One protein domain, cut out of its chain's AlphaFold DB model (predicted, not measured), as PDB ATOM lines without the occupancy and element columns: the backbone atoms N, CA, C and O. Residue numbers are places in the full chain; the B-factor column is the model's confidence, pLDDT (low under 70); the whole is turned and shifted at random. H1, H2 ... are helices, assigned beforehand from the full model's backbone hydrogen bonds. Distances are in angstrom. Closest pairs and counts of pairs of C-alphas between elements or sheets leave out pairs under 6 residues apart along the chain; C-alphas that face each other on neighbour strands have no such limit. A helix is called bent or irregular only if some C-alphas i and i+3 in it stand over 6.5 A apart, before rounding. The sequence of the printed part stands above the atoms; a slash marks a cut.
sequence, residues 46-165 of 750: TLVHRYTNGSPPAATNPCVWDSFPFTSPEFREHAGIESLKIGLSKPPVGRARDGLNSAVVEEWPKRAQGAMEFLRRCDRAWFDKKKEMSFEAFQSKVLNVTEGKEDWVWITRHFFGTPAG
ATOM      1  N   THR A  46     199.920 280.817 172.807       88.88
ATOM      2  CA  THR A  46     200.490 279.704 172.015       88.88
ATOM      3  C   THR A  46     200.935 280.111 170.617       88.88
ATOM      4  O   THR A  46     201.652 279.357 169.971       88.88
ATOM      5  N   LEU A  47     200.482 281.262 170.119       91.44
ATOM      6  CA  LEU A  47     200.812 281.750 168.781       91.44
ATOM      7  C   LEU A  47     202.022 282.686 168.785       91.44
ATOM      8  O   LEU A  47     202.489 283.051 167.711       91.44
ATOM      9  N   VAL A  48     202.536 283.064 169.963       91.44
ATOM     10  CA  VAL A  48     203.688 283.968 170.082       91.44
ATOM     11  C   VAL A  48     204.860 283.419 169.278       91.44
ATOM     12  O   VAL A  48     205.311 284.089 168.359       91.44
ATOM     13  N   HIS A  49     205.252 282.163 169.511       88.94
ATOM     14  CA  HIS A  49     206.385 281.550 168.808       88.94
ATOM     15  C   HIS A  49     206.244 281.625 167.286       88.94
ATOM     16  O   HIS A  49     207.168 282.017 166.574       88.94
ATOM     17  N   ARG A  50     205.048 281.269 166.798       88.75
ATOM     18  CA  ARG A  50     204.709 281.199 165.375       88.75
ATOM     19  C   ARG A  50     204.935 282.532 164.662       88.75
ATOM     20  O   ARG A  50     205.342 282.524 163.504       88.75
ATOM     21  N   TYR A  51     204.688 283.645 165.349       89.12
ATOM     22  CA  TYR A  51     204.762 284.993 164.785       89.12
ATOM     23  C   TYR A  51     205.874 285.860 165.395       89.12
ATOM     24  O   TYR A  51     205.903 287.059 165.152       89.12
ATOM     25  N   THR A  52     206.799 285.301 166.179       85.44
ATOM     26  CA  THR A  52     208.002 286.026 166.633       85.44
ATOM     27  C   THR A  52     209.278 285.385 166.112       85.44
ATOM     28  O   THR A  52     210.100 286.081 165.525       85.44
ATOM     29  N   ASN A  53     209.412 284.064 166.265       77.50
ATOM     30  CA  ASN A  53     210.656 283.338 165.983       77.50
ATOM     31  C   ASN A  53     210.500 282.356 164.811       77.50
ATOM     32  O   ASN A  53     211.460 282.059 164.107       77.50
ATOM     33  N   GLY A  54     209.271 281.928 164.512       61.78
ATOM     34  CA  GLY A  54     208.968 281.113 163.342       61.78
ATOM     35  C   GLY A  54     208.941 281.905 162.027       61.78
ATOM     36  O   GLY A  54     208.358 282.989 161.904       61.78
ATOM     37  N   SER A  55     209.483 281.316 160.962       59.38
ATOM     38  CA  SER A  55     208.766 281.401 159.686       59.38
ATOM     39  C   SER A  55     207.516 280.539 159.858       59.38
ATOM     40  O   SER A  55     207.668 279.376 160.242       59.38
ATOM     41  N   PRO A  56     206.294 281.063 159.640       62.22
ATOM     42  CA  PRO A  56     205.127 280.197 159.605       62.22
ATOM     43  C   PRO A  56     205.419 279.036 158.639       62.22
ATOM     44  O   PRO A  56     206.194 279.230 157.691       62.22
ATOM     45  N   PRO A  57     204.850 277.840 158.865       61.09
ATOM     46  CA  PRO A  57     204.967 276.741 157.919       61.09
ATOM     47  C   PRO A  57     204.732 277.270 156.505       61.09
ATOM     48  O   PRO A  57     203.821 278.082 156.296       61.09
ATOM     49  N   ALA A  58     205.574 276.862 155.550       58.88
ATOM     50  CA  ALA A  58     205.359 277.193 154.147       58.88
ATOM     51  C   ALA A  58     203.889 276.920 153.797       58.88
ATOM     52  O   ALA A  58     203.314 275.954 154.301       58.88
ATOM     53  N   ALA A  59     203.277 277.748 152.943       58.94
ATOM     54  CA  ALA A  59     201.848 277.661 152.608       58.94
ATOM     55  C   ALA A  59     201.383 276.247 152.180       58.94
ATOM     56  O   ALA A  59     200.190 275.950 152.196       58.94
ATOM     57  N   THR A  60     202.328 275.378 151.816       54.38
ATOM     58  CA  THR A  60     202.159 273.980 151.424       54.38
ATOM     59  C   THR A  60     201.968 272.986 152.580       54.38
ATOM     60  O   THR A  60     201.413 271.921 152.324       54.38
ATOM     61  N   ASN A  61     202.353 273.295 153.829       57.62
ATOM     62  CA  ASN A  61     202.032 272.467 155.005       57.62
ATOM     63  C   ASN A  61     201.203 273.264 156.039       57.62
ATOM     64  O   ASN A  61     201.755 273.884 156.947       57.62
ATOM     65  N   PRO A  62     199.863 273.273 155.917       59.09
ATOM     66  CA  PRO A  62     198.970 274.138 156.690       59.09
ATOM     67  C   PRO A  62     198.688 273.635 158.116       59.09
ATOM     68  O   PRO A  62     197.790 274.159 158.783       59.09
ATOM     69  N   CYS A  63     199.382 272.593 158.583       69.75
ATOM     70  CA  CYS A  63     199.163 272.042 159.911       69.75
ATOM     71  C   CYS A  63     199.746 272.993 160.964       69.75
ATOM     72  O   CYS A  63     200.944 273.020 161.233       69.75
ATOM     73  N   VAL A  64     198.886 273.808 161.577       66.25
ATOM     74  CA  VAL A  64     199.287 274.757 162.630       66.25
ATOM     75  C   VAL A  64     199.937 274.041 163.825       66.25
ATOM     76  O   VAL A  64     200.757 274.626 164.532       66.25
ATOM     77  N   TRP A  65     199.637 272.753 163.999       73.94
ATOM     78  CA  TRP A  65     200.168 271.884 165.051       73.94
ATOM     79  C   TRP A  65     201.628 271.484 164.835       73.94
ATOM     80  O   TRP A  65     202.290 271.108 165.794       73.94
ATOM     81  N   ASP A  66     202.159 271.642 163.622       76.81
ATOM     82  CA  ASP A  66     203.566 271.360 163.310       76.81
ATOM     83  C   ASP A  66     204.496 272.501 163.767       76.81
ATOM     84  O   ASP A  66     205.638 272.609 163.327       76.81
ATOM     85  N   SER A  67     204.006 273.388 164.638       81.88
ATOM     86  CA  SER A  67     204.781 274.483 165.210       81.88
ATOM     87  C   SER A  67     204.828 274.400 166.731       81.88
ATOM     88  O   SER A  67     203.881 273.961 167.388       81.88
ATOM     89  N   PHE A  68     205.948 274.844 167.293       84.06
ATOM     90  CA  PHE A  68     206.107 275.013 168.731       84.06
ATOM     91  C   PHE A  68     205.014 275.955 169.288       84.06
ATOM     92  O   PHE A  68     204.683 276.948 168.630       84.06
ATOM     93  N   PRO A  69     204.442 275.687 170.480       89.75
ATOM     94  CA  PRO A  69     204.843 274.666 171.460       89.75
ATOM     95  C   PRO A  69     204.240 273.272 171.241       89.75
ATOM     96  O   PRO A  69     204.563 272.345 171.975       89.75
ATOM     97  N   PHE A  70     203.371 273.085 170.247       88.38
ATOM     98  CA  PHE A  70     202.611 271.841 170.094       88.38
ATOM     99  C   PHE A  70     203.480 270.630 169.749       88.38
ATOM    100  O   PHE A  70     203.107 269.507 170.076       88.38
ATOM    101  N   THR A  71     204.643 270.844 169.136       88.94
ATOM    102  CA  THR A  71     205.607 269.787 168.804       88.94
ATOM    103  C   THR A  71     206.286 269.172 170.032       88.94
ATOM    104  O   THR A  71     206.720 268.023 169.949       88.94
ATOM    105  N   SER A  72     206.313 269.868 171.176       92.00
ATOM    106  CA  SER A  72     206.867 269.339 172.430       92.00
ATOM    107  C   SER A  72     205.983 268.203 172.986       92.00
ATOM    108  O   SER A  72     204.773 268.393 173.170       92.00
ATOM    109  N   PRO A  73     206.535 266.999 173.238       91.56
ATOM    110  CA  PRO A  73     205.817 265.909 173.902       91.56
ATOM    111  C   PRO A  73     205.276 266.291 175.286       91.56
ATOM    112  O   PRO A  73     204.113 266.023 175.580       91.56
ATOM    113  N   GLU A  74     206.083 266.969 176.093       93.12
ATOM    114  CA  GLU A  74     205.766 267.367 177.464       93.12
ATOM    115  C   GLU A  74     204.654 268.414 177.473       93.12
ATOM    116  O   GLU A  74     203.678 268.294 178.215       93.12
ATOM    117  N   PHE A  75     204.724 269.397 176.568       92.94
ATOM    118  CA  PHE A  75     203.654 270.379 176.418       92.94
ATOM    119  C   PHE A  75     202.332 269.706 176.042       92.94
ATOM    120  O   PHE A  75     201.277 270.047 176.582       92.94
ATOM    121  N   ARG A  76     202.375 268.725 175.131       91.19
ATOM    122  CA  ARG A  76     201.188 267.956 174.738       91.19
ATOM    123  C   ARG A  76     200.617 267.161 175.899       91.19
ATOM    124  O   ARG A  76     199.399 267.148 176.047       91.19
ATOM    125  N   GLU A  77     201.454 266.548 176.727       89.56
ATOM    126  CA  GLU A  77     201.000 265.859 177.933       89.56
ATOM    127  C   GLU A  77     200.288 266.827 178.884       89.56
ATOM    128  O   GLU A  77     199.136 266.592 179.260       89.56
ATOM    129  N   HIS A  78     200.921 267.961 179.207       88.62
ATOM    130  CA  HIS A  78     200.338 268.980 180.088       88.62
ATOM    131  C   HIS A  78     199.018 269.530 179.566       88.62
ATOM    132  O   HIS A  78     198.124 269.859 180.348       88.62
ATOM    133  N   ALA A  79     198.896 269.630 178.246       87.38
ATOM    134  CA  ALA A  79     197.730 270.187 177.595       87.38
ATOM    135  C   ALA A  79     196.691 269.135 177.159       87.38
ATOM    136  O   ALA A  79     195.639 269.489 176.626       87.38
ATOM    137  N   GLY A  80     196.958 267.846 177.391       86.94
ATOM    138  CA  GLY A  80     196.074 266.746 177.003       86.94
ATOM    139  C   GLY A  80     195.922 266.584 175.487       86.94
ATOM    140  O   GLY A  80     194.839 266.252 175.019       86.94
ATOM    141  N   ILE A  81     196.961 266.838 174.692       87.94
ATOM    142  CA  ILE A  81     196.936 266.655 173.233       87.94
ATOM    143  C   ILE A  81     197.436 265.250 172.889       87.94
ATOM    144  O   ILE A  81     198.612 264.937 173.043       87.94
ATOM    145  N   GLU A  82     196.552 264.413 172.351       82.44
ATOM    146  CA  GLU A  82     196.854 263.008 172.048       82.44
ATOM    147  C   GLU A  82     197.835 262.839 170.871       82.44
ATOM    148  O   GLU A  82     198.731 261.999 170.908       82.44
ATOM    149  N   SER A  83     197.688 263.625 169.799       82.81
ATOM    150  CA  SER A  83     198.526 263.479 168.602       82.81
ATOM    151  C   SER A  83     198.552 264.740 167.745       82.81
ATOM    152  O   SER A  83     197.541 265.422 167.592       82.81
ATOM    153  N   LEU A  84     199.701 265.011 167.121       80.69
ATOM    154  CA  LEU A  84     199.886 266.119 166.176       80.69
ATOM    155  C   LEU A  84     199.045 265.962 164.904       80.69
ATOM    156  O   LEU A  84     198.588 266.953 164.347       80.69
ATOM    157  N   LYS A  85     198.777 264.716 164.479       81.88
ATOM    158  CA  LYS A  85     197.989 264.438 163.264       81.88
ATOM    159  C   LYS A  85     196.561 264.968 163.365       81.88
ATOM    160  O   LYS A  85     195.974 265.360 162.364       81.88
ATOM    161  N   ILE A  86     196.003 264.934 164.573       73.75
ATOM    162  CA  ILE A  86     194.656 265.431 164.867       73.75
ATOM    163  C   ILE A  86     194.703 266.825 165.508       73.75
ATOM    164  O   ILE A  86     193.779 267.603 165.294       73.75
ATOM    165  N   GLY A  87     195.759 267.188 166.240       74.69
ATOM    166  CA  GLY A  87     195.890 268.496 166.889       74.69
ATOM    167  C   GLY A  87     194.658 268.869 167.717       74.69
ATOM    168  O   GLY A  87     194.082 268.013 168.385       74.69
ATOM    169  N   LEU A  88     194.200 270.124 167.622       78.88
ATOM    170  CA  LEU A  88     192.954 270.570 168.266       78.88
ATOM    171  C   LEU A  88     191.691 270.240 167.449       78.88
ATOM    172  O   LEU A  88     190.635 270.785 167.745       78.88
ATOM    173  N   SER A  89     191.746 269.365 166.431       82.69
ATOM    174  CA  SER A  89     190.521 268.887 165.750       82.69
ATOM    175  C   SER A  89     189.651 268.004 166.645       82.69
ATOM    176  O   SER A  89     188.454 267.856 166.396       82.69
ATOM    177  N   LYS A  90     190.239 267.454 167.711       87.75
ATOM    178  CA  LYS A  90     189.530 266.769 168.788       87.75
ATOM    179  C   LYS A  90     189.710 267.529 170.104       87.75
ATOM    180  O   LYS A  90     190.726 268.212 170.267       87.75
ATOM    181  N   PRO A  91     188.757 267.393 171.041       86.81
ATOM    182  CA  PRO A  91     188.944 267.853 172.408       86.81
ATOM    183  C   PRO A  91     190.222 267.275 173.023       86.81
ATOM    184  O   PRO A  91     190.630 266.175 172.629       86.81
ATOM    185  N   PRO A  92     190.821 267.961 174.013       86.75
ATOM    186  CA  PRO A  92     191.897 267.376 174.795       86.75
ATOM    187  C   PRO A  92     191.441 266.051 175.423       86.75
ATOM    188  O   PRO A  92     190.244 265.796 175.561       86.75
ATOM    189  N   VAL A  93     192.395 265.198 175.786       86.75
ATOM    190  CA  VAL A  93     192.201 263.904 176.451       86.75
ATOM    191  C   VAL A  93     192.610 263.970 177.928       86.75
ATOM    192  O   VAL A  93     193.149 264.973 178.402       86.75
ATOM    193  N   GLY A  94     192.331 262.901 178.678       84.94
ATOM    194  CA  GLY A  94     192.665 262.799 180.100       84.94
ATOM    195  C   GLY A  94     191.974 263.868 180.952       84.94
ATOM    196  O   GLY A  94     190.845 264.264 180.671       84.94
ATOM    197  N   ARG A  95     192.681 264.381 181.966       72.19
ATOM    198  CA  ARG A  95     192.126 265.330 182.952       72.19
ATOM    199  C   ARG A  95     191.530 266.593 182.329       72.19
ATOM    200  O   ARG A  95     190.518 267.092 182.811       72.19
ATOM    201  N   ALA A  96     192.135 267.098 181.255       80.62
ATOM    202  CA  ALA A  96     191.630 268.272 180.554       80.62
ATOM    203  C   ALA A  96     190.291 267.990 179.846       80.62
ATOM    204  O   ALA A  96     189.444 268.880 179.778       80.62
ATOM    205  N   ARG A  97     190.070 266.752 179.374       86.00
ATOM    206  CA  ARG A  97     188.793 266.306 178.794       86.00
ATOM    207  C   ARG A  97     187.701 266.172 179.832       86.00
ATOM    208  O   ARG A  97     186.575 266.574 179.573       86.00
ATOM    209  N   ASP A  98     188.039 265.598 180.983       81.31
ATOM    210  CA  ASP A  98     187.085 265.292 182.052       81.31
ATOM    211  C   ASP A  98     186.412 266.569 182.596       81.31
ATOM    212  O   ASP A  98     185.305 266.533 183.130       81.31
ATOM    213  N   GLY A  99     187.068 267.724 182.426       78.81
ATOM    214  CA  GLY A  99     186.515 269.042 182.736       78.81
ATOM    215  C   GLY A  99     185.534 269.606 181.695       78.81
ATOM    216  O   GLY A  99     184.892 270.622 181.976       78.81
ATOM    217  N   LEU A 100     185.409 268.997 180.512       87.50
ATOM    218  CA  LEU A 100     184.528 269.450 179.433       87.50
ATOM    219  C   LEU A 100     183.144 268.812 179.543       87.50
ATOM    220  O   LEU A 100     183.001 267.619 179.791       87.50
ATOM    221  N   ASN A 101     182.105 269.609 179.303       89.75
ATOM    222  CA  ASN A 101     180.751 269.078 179.181       89.75
ATOM    223  C   ASN A 101     180.521 268.471 177.781       89.75
ATOM    224  O   ASN A 101     181.231 268.791 176.823       89.75
ATOM    225  N   SER A 102     179.508 267.611 177.650       91.19
ATOM    226  CA  SER A 102     179.221 266.905 176.394       91.19
ATOM    227  C   SER A 102     178.898 267.842 175.226       91.19
ATOM    228  O   SER A 102     179.311 267.564 174.106       91.19
ATOM    229  N   ALA A 103     178.229 268.973 175.483       95.19
ATOM    230  CA  ALA A 103     177.905 269.959 174.449       95.19
ATOM    231  C   ALA A 103     179.170 270.596 173.849       95.19
ATOM    232  O   ALA A 103     179.282 270.751 172.638       95.19
ATOM    233  N   VAL A 104     180.164 270.901 174.688       94.31
ATOM    234  CA  VAL A 104     181.470 271.404 174.250       94.31
ATOM    235  C   VAL A 104     182.213 270.338 173.447       94.31
ATOM    236  O   VAL A 104     182.809 270.655 172.425       94.31
ATOM    237  N   VAL A 105     182.160 269.072 173.868       93.62
ATOM    238  CA  VAL A 105     182.775 267.958 173.125       93.62
ATOM    239  C   VAL A 105     182.154 267.797 171.732       93.62
ATOM    240  O   VAL A 105     182.887 267.577 170.770       93.62
ATOM    241  N   GLU A 106     180.834 267.939 171.616       95.00
ATOM    242  CA  GLU A 106     180.096 267.855 170.350       95.00
ATOM    243  C   GLU A 106     180.368 269.055 169.427       95.00
ATOM    244  O   GLU A 106     180.563 268.887 168.224       95.00
ATOM    245  N   GLU A 107     180.445 270.266 169.983       96.75
ATOM    246  CA  GLU A 107     180.690 271.497 169.220       96.75
ATOM    247  C   GLU A 107     182.157 271.638 168.765       96.75
ATOM    248  O   GLU A 107     182.459 272.349 167.798       96.75
ATOM    249  N   TRP A 108     183.081 270.932 169.426       94.81
ATOM    250  CA  TRP A 108     184.524 271.076 169.238       94.81
ATOM    251  C   TRP A 108     185.005 270.946 167.785       94.81
ATOM    252  O   TRP A 108     185.732 271.837 167.343       94.81
ATOM    253  N   PRO A 109     184.624 269.914 166.999       94.06
ATOM    254  CA  PRO A 109     185.155 269.743 165.644       94.06
ATOM    255  C   PRO A 109     184.786 270.904 164.715       94.06
ATOM    256  O   PRO A 109     185.602 271.341 163.901       94.06
ATOM    257  N   LYS A 110     183.575 271.455 164.878       95.19
ATOM    258  CA  LYS A 110     183.102 272.614 164.111       95.19
ATOM    259  C   LYS A 110     183.930 273.856 164.437       95.19
ATOM    260  O   LYS A 110     184.403 274.537 163.529       95.19
ATOM    261  N   ARG A 111     184.148 274.121 165.728       96.06
ATOM    262  CA  ARG A 111     184.981 275.242 166.192       96.06
ATOM    263  C   ARG A 111     186.432 275.067 165.746       96.06
ATOM    264  O   ARG A 111     187.046 276.018 165.277       96.06
ATOM    265  N   ALA A 112     186.967 273.849 165.793       91.88
ATOM    266  CA  ALA A 112     188.310 273.537 165.306       91.88
ATOM    267  C   ALA A 112     188.506 273.888 163.832       91.88
ATOM    268  O   ALA A 112     189.534 274.464 163.473       91.88
ATOM    269  N   GLN A 113     187.519 273.610 162.983       91.88
ATOM    270  CA  GLN A 113     187.586 273.975 161.572       91.88
ATOM    271  C   GLN A 113     187.651 275.496 161.364       91.88
ATOM    272  O   GLN A 113     188.504 275.967 160.609       91.88
ATOM    273  N   GLY A 114     186.791 276.259 162.044       94.00
ATOM    274  CA  GLY A 114     186.791 277.722 161.953       94.00
ATOM    275  C   GLY A 114     188.077 278.349 162.499       94.00
ATOM    276  O   GLY A 114     188.678 279.210 161.858       94.00
ATOM    277  N   ALA A 115     188.590 277.817 163.608       92.44
ATOM    278  CA  ALA A 115     189.861 278.232 164.190       92.44
ATOM    279  C   ALA A 115     191.059 277.974 163.255       92.44
ATOM    280  O   ALA A 115     191.969 278.798 163.166       92.44
ATOM    281  N   MET A 116     191.056 276.859 162.516       89.81
ATOM    282  CA  MET A 116     192.078 276.584 161.500       89.81
ATOM    283  C   MET A 116     192.014 277.577 160.338       89.81
ATOM    284  O   MET A 116     193.056 278.004 159.844       89.81
ATOM    285  N   GLU A 117     190.816 277.965 159.900       91.81
ATOM    286  CA  GLU A 117     190.667 278.961 158.837       91.81
ATOM    287  C   GLU A 117     191.106 280.360 159.289       91.81
ATOM    288  O   GLU A 117     191.800 281.056 158.545       91.81
ATOM    289  N   PHE A 118     190.799 280.731 160.533       94.12
ATOM    290  CA  PHE A 118     191.340 281.929 161.175       94.12
ATOM    291  C   PHE A 118     192.874 281.952 161.122       94.12
ATOM    292  O   PHE A 118     193.460 282.917 160.630       94.12
ATOM    293  N   LEU A 119     193.533 280.866 161.538       91.62
ATOM    294  CA  LEU A 119     194.998 280.787 161.555       91.62
ATOM    295  C   LEU A 119     195.603 280.905 160.152       91.62
ATOM    296  O   LEU A 119     196.558 281.655 159.970       91.62
ATOM    297  N   ARG A 120     195.002 280.271 159.135       89.75
ATOM    298  CA  ARG A 120     195.451 280.418 157.735       89.75
ATOM    299  C   ARG A 120     195.392 281.865 157.253       89.75
ATOM    300  O   ARG A 120     196.278 282.314 156.530       89.75
ATOM    301  N   ARG A 121     194.342 282.600 157.624       92.56
ATOM    302  CA  ARG A 121     194.195 284.022 157.279       92.56
ATOM    303  C   ARG A 121     195.241 284.874 157.990       92.56
ATOM    304  O   ARG A 121     195.837 285.741 157.352       92.56
ATOM    305  N   CYS A 122     195.504 284.597 159.265       92.62
ATOM    306  CA  CYS A 122     196.562 285.263 160.019       92.62
ATOM    307  C   CYS A 122     197.949 284.980 159.431       92.62
ATOM    308  O   CYS A 122     198.728 285.914 159.276       92.62
ATOM    309  N   ASP A 123     198.237 283.738 159.035       90.38
ATOM    310  CA  ASP A 123     199.508 283.372 158.402       90.38
ATOM    311  C   ASP A 123     199.736 284.150 157.103       90.38
ATOM    312  O   ASP A 123     200.803 284.736 156.929       90.38
ATOM    313  N   ARG A 124     198.721 284.234 156.226       90.00
ATOM    314  CA  ARG A 124     198.786 285.054 155.000       90.00
ATOM    315  C   ARG A 124     199.096 286.517 155.320       90.00
ATOM    316  O   ARG A 124     200.063 287.070 154.809       90.00
ATOM    317  N   ALA A 125     198.330 287.110 156.235       91.12
ATOM    318  CA  ALA A 125     198.518 288.501 156.634       91.12
ATOM    319  C   ALA A 125     199.888 288.766 157.284       91.12
ATOM    320  O   ALA A 125     200.429 289.862 157.137       91.12
ATOM    321  N   TRP A 126     200.445 287.786 158.002       89.62
ATOM    322  CA  TRP A 126     201.791 287.872 158.559       89.62
ATOM    323  C   TRP A 126     202.845 287.858 157.458       89.62
ATOM    324  O   TRP A 126     203.709 288.727 157.457       89.62
ATOM    325  N   PHE A 127     202.769 286.936 156.493       86.06
ATOM    326  CA  PHE A 127     203.723 286.885 155.380       86.06
ATOM    327  C   PHE A 127     203.738 288.173 154.556       86.06
ATOM    328  O   PHE A 127     204.819 288.658 154.222       86.06
ATOM    329  N   ASP A 128     202.570 288.767 154.321       86.94
ATOM    330  CA  ASP A 128     202.452 290.021 153.573       86.94
ATOM    331  C   ASP A 128     203.087 291.216 154.312       86.94
ATOM    332  O   ASP A 128     203.481 292.194 153.682       86.94
ATOM    333  N   LYS A 129     203.184 291.161 155.652       82.81
ATOM    334  CA  LYS A 129     203.529 292.316 156.509       82.81
ATOM    335  C   LYS A 129     204.712 292.090 157.462       82.81
ATOM    336  O   LYS A 129     205.038 292.988 158.237       82.81
ATOM    337  N   LYS A 130     205.377 290.925 157.420       74.12
ATOM    338  CA  LYS A 130     206.348 290.452 158.439       74.12
ATOM    339  C   LYS A 130     207.467 291.451 158.742       74.12
ATOM    340  O   LYS A 130     207.933 291.517 159.873       74.12
ATOM    341  N   LYS A 131     207.912 292.230 157.752       74.88
ATOM    342  CA  LYS A 131     209.039 293.166 157.912       74.88
ATOM    343  C   LYS A 131     208.699 294.436 158.707       74.88
ATOM    344  O   LYS A 131     209.619 295.169 159.051       74.88
ATOM    345  N   GLU A 132     207.426 294.700 159.014       76.88
ATOM    346  CA  GLU A 132     206.981 296.030 159.469       76.88
ATOM    347  C   GLU A 132     206.217 296.042 160.804       76.88
ATOM    348  O   GLU A 132     205.726 297.095 161.218       76.88
ATOM    349  N   MET A 133     206.069 294.908 161.498       88.44
ATOM    350  CA  MET A 133     205.215 294.858 162.690       88.44
ATOM    351  C   MET A 133     205.758 294.030 163.847       88.44
ATOM    352  O   MET A 133     206.197 292.896 163.685       88.44
ATOM    353  N   SER A 134     205.636 294.599 165.047       88.94
ATOM    354  CA  SER A 134     205.778 293.867 166.301       88.94
ATOM    355  C   SER A 134     204.598 292.914 166.520       88.94
ATOM    356  O   SER A 134     203.540 293.046 165.892       88.94
ATOM    357  N   PHE A 135     204.736 291.980 167.463       88.56
ATOM    358  CA  PHE A 135     203.650 291.059 167.800       88.56
ATOM    359  C   PHE A 135     202.414 291.786 168.368       88.56
ATOM    360  O   PHE A 135     201.291 291.392 168.076       88.56
ATOM    361  N   GLU A 136     202.567 292.887 169.115       88.62
ATOM    362  CA  GLU A 136     201.460 293.756 169.560       88.62
ATOM    363  C   GLU A 136     200.700 294.334 168.371       88.62
ATOM    364  O   GLU A 136     199.464 294.343 168.344       88.62
ATOM    365  N   ALA A 137     201.447 294.866 167.399       91.25
ATOM    366  CA  ALA A 137     200.881 295.462 166.205       91.25
ATOM    367  C   ALA A 137     200.152 294.390 165.392       91.25
ATOM    368  O   ALA A 137     199.046 294.637 164.918       91.25
ATOM    369  N   PHE A 138     200.702 293.180 165.308       92.50
ATOM    370  CA  PHE A 138     200.033 292.054 164.670       92.50
ATOM    371  C   PHE A 138     198.792 291.589 165.434       92.50
ATOM    372  O   PHE A 138     197.726 291.413 164.844       92.50
ATOM    373  N   GLN A 139     198.872 291.469 166.758       93.56
ATOM    374  CA  GLN A 139     197.736 291.095 167.589       93.56
ATOM    375  C   GLN A 139     196.590 292.099 167.430       93.56
ATOM    376  O   GLN A 139     195.443 291.708 167.231       93.56
ATOM    377  N   SER A 140     196.892 293.394 167.514       93.19
ATOM    378  CA  SER A 140     195.894 294.464 167.427       93.19
ATOM    379  C   SER A 140     195.320 294.632 166.020       93.19
ATOM    380  O   SER A 140     194.101 294.714 165.886       93.19
ATOM    381  N   LYS A 141     196.165 294.642 164.981       94.88
ATOM    382  CA  LYS A 141     195.762 294.923 163.592       94.88
ATOM    383  C   LYS A 141     195.327 293.691 162.799       94.88
ATOM    384  O   LYS A 141     194.729 293.864 161.742       94.88
ATOM    385  N   VAL A 142     195.651 292.478 163.252       95.00
ATOM    386  CA  VAL A 142     195.363 291.231 162.521       95.00
ATOM    387  C   VAL A 142     194.630 290.229 163.403       95.00
ATOM    388  O   VAL A 142     193.448 289.987 163.161       95.00
ATOM    389  N   LEU A 143     195.265 289.676 164.447       94.69
ATOM    390  CA  LEU A 143     194.653 288.592 165.240       94.69
ATOM    391  C   LEU A 143     193.306 289.010 165.841       94.69
ATOM    392  O   LEU A 143     192.383 288.206 165.945       94.69
ATOM    393  N   ASN A 144     193.172 290.276 166.241       95.25
ATOM    394  CA  ASN A 144     191.961 290.768 166.878       95.25
ATOM    395  C   ASN A 144     190.788 291.023 165.931       95.25
ATOM    396  O   ASN A 144     189.666 291.063 166.439       95.25
ATOM    397  N   VAL A 145     191.043 291.193 164.632       96.06
ATOM    398  CA  VAL A 145     190.054 291.624 163.626       96.06
ATOM    399  C   VAL A 145     189.822 290.591 162.520       96.06
ATOM    400  O   VAL A 145     188.927 290.768 161.702       96.06
ATOM    401  N   THR A 146     190.620 289.522 162.475       96.94
ATOM    402  CA  THR A 146     190.467 288.455 161.479       96.94
ATOM    403  C   THR A 146     189.230 287.613 161.804       96.94
ATOM    404  O   THR A 146     189.070 287.148 162.931       96.94
ATOM    405  N   GLU A 147     188.358 287.412 160.817       96.88
ATOM    406  CA  GLU A 147     187.170 286.549 160.929       96.88
ATOM    407  C   GLU A 147     187.559 285.098 161.287       96.88
ATOM    408  O   GLU A 147     188.579 284.592 160.809       96.88
ATOM    409  N   GLY A 148     186.755 284.448 162.139       94.69
ATOM    410  CA  GLY A 148     187.032 283.127 162.719       94.69
ATOM    411  C   GLY A 148     187.782 283.181 164.059       94.69
ATOM    412  O   GLY A 148     188.023 282.148 164.690       94.69
ATOM    413  N   LYS A 149     188.160 284.378 164.535       96.69
ATOM    414  CA  LYS A 149     188.827 284.579 165.835       96.69
ATOM    415  C   LYS A 149     188.021 283.985 166.983       96.69
ATOM    416  O   LYS A 149     188.593 283.436 167.919       96.69
ATOM    417  N   GLU A 150     186.706 284.140 166.951       96.88
ATOM    418  CA  GLU A 150     185.772 283.638 167.952       96.88
ATOM    419  C   GLU A 150     185.900 282.128 168.156       96.88
ATOM    420  O   GLU A 150     185.881 281.679 169.300       96.88
ATOM    421  N   ASP A 151     186.130 281.367 167.087       96.50
ATOM    422  CA  ASP A 151     186.329 279.923 167.159       96.50
ATOM    423  C   ASP A 151     187.666 279.577 167.820       96.50
ATOM    424  O   ASP A 151     187.733 278.715 168.698       96.50
ATOM    425  N   TRP A 152     188.730 280.309 167.480       94.94
ATOM    426  CA  TRP A 152     190.031 280.156 168.134       94.94
ATOM    427  C   TRP A 152     189.980 280.524 169.625       94.94
ATOM    428  O   TRP A 152     190.484 279.796 170.486       94.94
ATOM    429  N   VAL A 153     189.332 281.641 169.960       95.19
ATOM    430  CA  VAL A 153     189.093 282.070 171.344       95.19
ATOM    431  C   VAL A 153     188.267 281.026 172.093       95.19
ATOM    432  O   VAL A 153     188.557 280.735 173.252       95.19
ATOM    433  N   TRP A 154     187.262 280.439 171.446       95.56
ATOM    434  CA  TRP A 154     186.430 279.401 172.040       95.56
ATOM    435  C   TRP A 154     187.247 278.148 172.370       95.56
ATOM    436  O   TRP A 154     187.177 277.669 173.504       95.56
ATOM    437  N   ILE A 155     188.076 277.662 171.438       92.75
ATOM    438  CA  ILE A 155     188.927 276.481 171.661       92.75
ATOM    439  C   ILE A 155     189.927 276.757 172.767       92.75
ATOM    440  O   ILE A 155     190.008 276.005 173.734       92.75
ATOM    441  N   THR A 156     190.669 277.859 172.658       90.69
ATOM    442  CA  THR A 156     191.694 278.198 173.647       90.69
ATOM    443  C   THR A 156     191.087 278.399 175.025       90.69
ATOM    444  O   THR A 156     191.680 277.966 176.002       90.69
ATOM    445  N   ARG A 157     189.872 278.943 175.146       91.75
ATOM    446  CA  ARG A 157     189.178 279.045 176.435       91.75
ATOM    447  C   ARG A 157     188.890 277.683 177.066       91.75
ATOM    448  O   ARG A 157     189.076 277.552 178.272       91.75
ATOM    449  N   HIS A 158     188.458 276.693 176.289       89.94
ATOM    450  CA  HIS A 158     188.145 275.352 176.801       89.94
ATOM    451  C   HIS A 158     189.378 274.444 176.914       89.94
ATOM    452  O   HIS A 158     189.370 273.479 177.664       89.94
ATOM    453  N   PHE A 159     190.457 274.775 176.218       85.06
ATOM    454  CA  PHE A 159     191.741 274.089 176.302       85.06
ATOM    455  C   PHE A 159     192.614 274.623 177.454       85.06
ATOM    456  O   PHE A 159     193.144 273.859 178.259       85.06
ATOM    457  N   PHE A 160     192.731 275.949 177.583       82.62
ATOM    458  CA  PHE A 160     193.480 276.600 178.663       82.62
ATOM    459  C   PHE A 160     192.684 276.705 179.957       82.62
ATOM    460  O   PHE A 160     193.252 276.549 181.033       82.62
ATOM    461  N   GLY A 161     191.408 277.079 179.869       83.19
ATOM    462  CA  GLY A 161     190.636 277.592 180.999       83.19
ATOM    463  C   GLY A 161     189.845 276.554 181.786       83.19
ATOM    464  O   GLY A 161     189.211 276.933 182.770       83.19
ATOM    465  N   THR A 162     189.850 275.283 181.381       83.31
ATOM    466  CA  THR A 162     189.167 274.225 182.130       83.31
ATOM    467  C   THR A 162     189.809 273.997 183.498       83.31
ATOM    468  O   THR A 162     191.027 274.141 183.651       83.31
ATOM    469  N   PRO A 163     189.017 273.599 184.510       72.25
ATOM    470  CA  PRO A 163     189.566 272.968 185.704       72.25
ATOM    471  C   PRO A 163     190.413 271.765 185.263       72.25
ATOM    472  O   PRO A 163     189.921 270.927 184.516       72.25
ATOM    473  N   ALA A 164     191.684 271.717 185.671       74.69
ATOM    474  CA  ALA A 164     192.699 270.758 185.205       74.69
ATOM    475  C   ALA A 164     193.216 270.916 183.754       74.69
ATOM    476  O   ALA A 164     193.965 270.060 183.286       74.69
ATOM    477  N   GLY A 165     192.883 272.010 183.063       85.69
ATOM    478  CA  GLY A 165     193.478 272.370 181.772       85.69
ATOM    479  C   GLY A 165     194.892 272.949 181.888       85.69
ATOM    480  O   GLY A 165     195.468 273.048 182.977       85.69
TER     481      GLY A 165
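What this domain is: This is residues 46 to 165 of the 750 residues of the protein "SNF2 family amino-terminal protein" of Ceratobasidium theobromae (UniProt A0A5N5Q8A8). One long helix, H4, runs the length of the domain as its spine; H6 crosses it and packs on residues 108 to 118, and the chain folds back beyond H4 into H5, which packs on residues 122 to 126. H1 lies near H5 and the later part of H4, while the small helices H2 and H3 lie near residue 159 of H6, linked by long stretches with no named element. The printed part has 120 residues with six named helices, H1 to H6 in chain order, and no named strand: all helix, compact, radius of gyration of the C-alphas 14.4 A, elongated, spans 43 by 27 by 25 A.

How they stand to each other: H4, residues 102 to 132, touches H6, residues 149 to 160, at a steep tilt of 62 degrees, opposite ways; the closest C-alphas are those of Ala 115 and Trp 152, 4.4 A. H4 touches H5, residues 135 to 143, at 61 degrees, also steep; Cys 122 and Leu 143 have the closest C-alphas, 6.5 A. H1, residues 46 to 52, only just touches H5, with 3 pairs of C-alphas within 8 A, the closest those of Thr 52 and Phe 135, 6.8 A. H2, residues 73 to 79, and H3, residues 95 to 98, are close but not clearly touching, the C-alphas of Ala 79 and Ala 96 being 7.0 A apart. Every O i to N i+4 pair is within hydrogen-bond range in H2, H5 and H6, against 2 of 3 in H1 and 23 of 27 in H4; H3 is too short for one.

Where its parts are: H4 spans 43.7 A from C-alpha 102 at (179.221, 266.905, 176.394) to C-alpha 132, with a kink of 44 degrees near residue 126. It is irregular, C-alphas 128 and 131 being 8.5 A apart; H1 is only just irregular, C-alphas 46 and 49 being 7.0 A apart. H6 spans 15.8 A and ends at C-alpha 160 (193.480, 276.600, 178.663); H1 spans 11.2 A, H2 9.9 A, H5 9.7 A and H3 5.1 A.

The domain as a whole: The C-alphas farthest apart, of Ser 102 and Lys 131, are 43.8 A apart. The printed part has no cut; the links H1 to H2 and H2 to H3 are long. Residues 54 to 64 are under pLDDT 70.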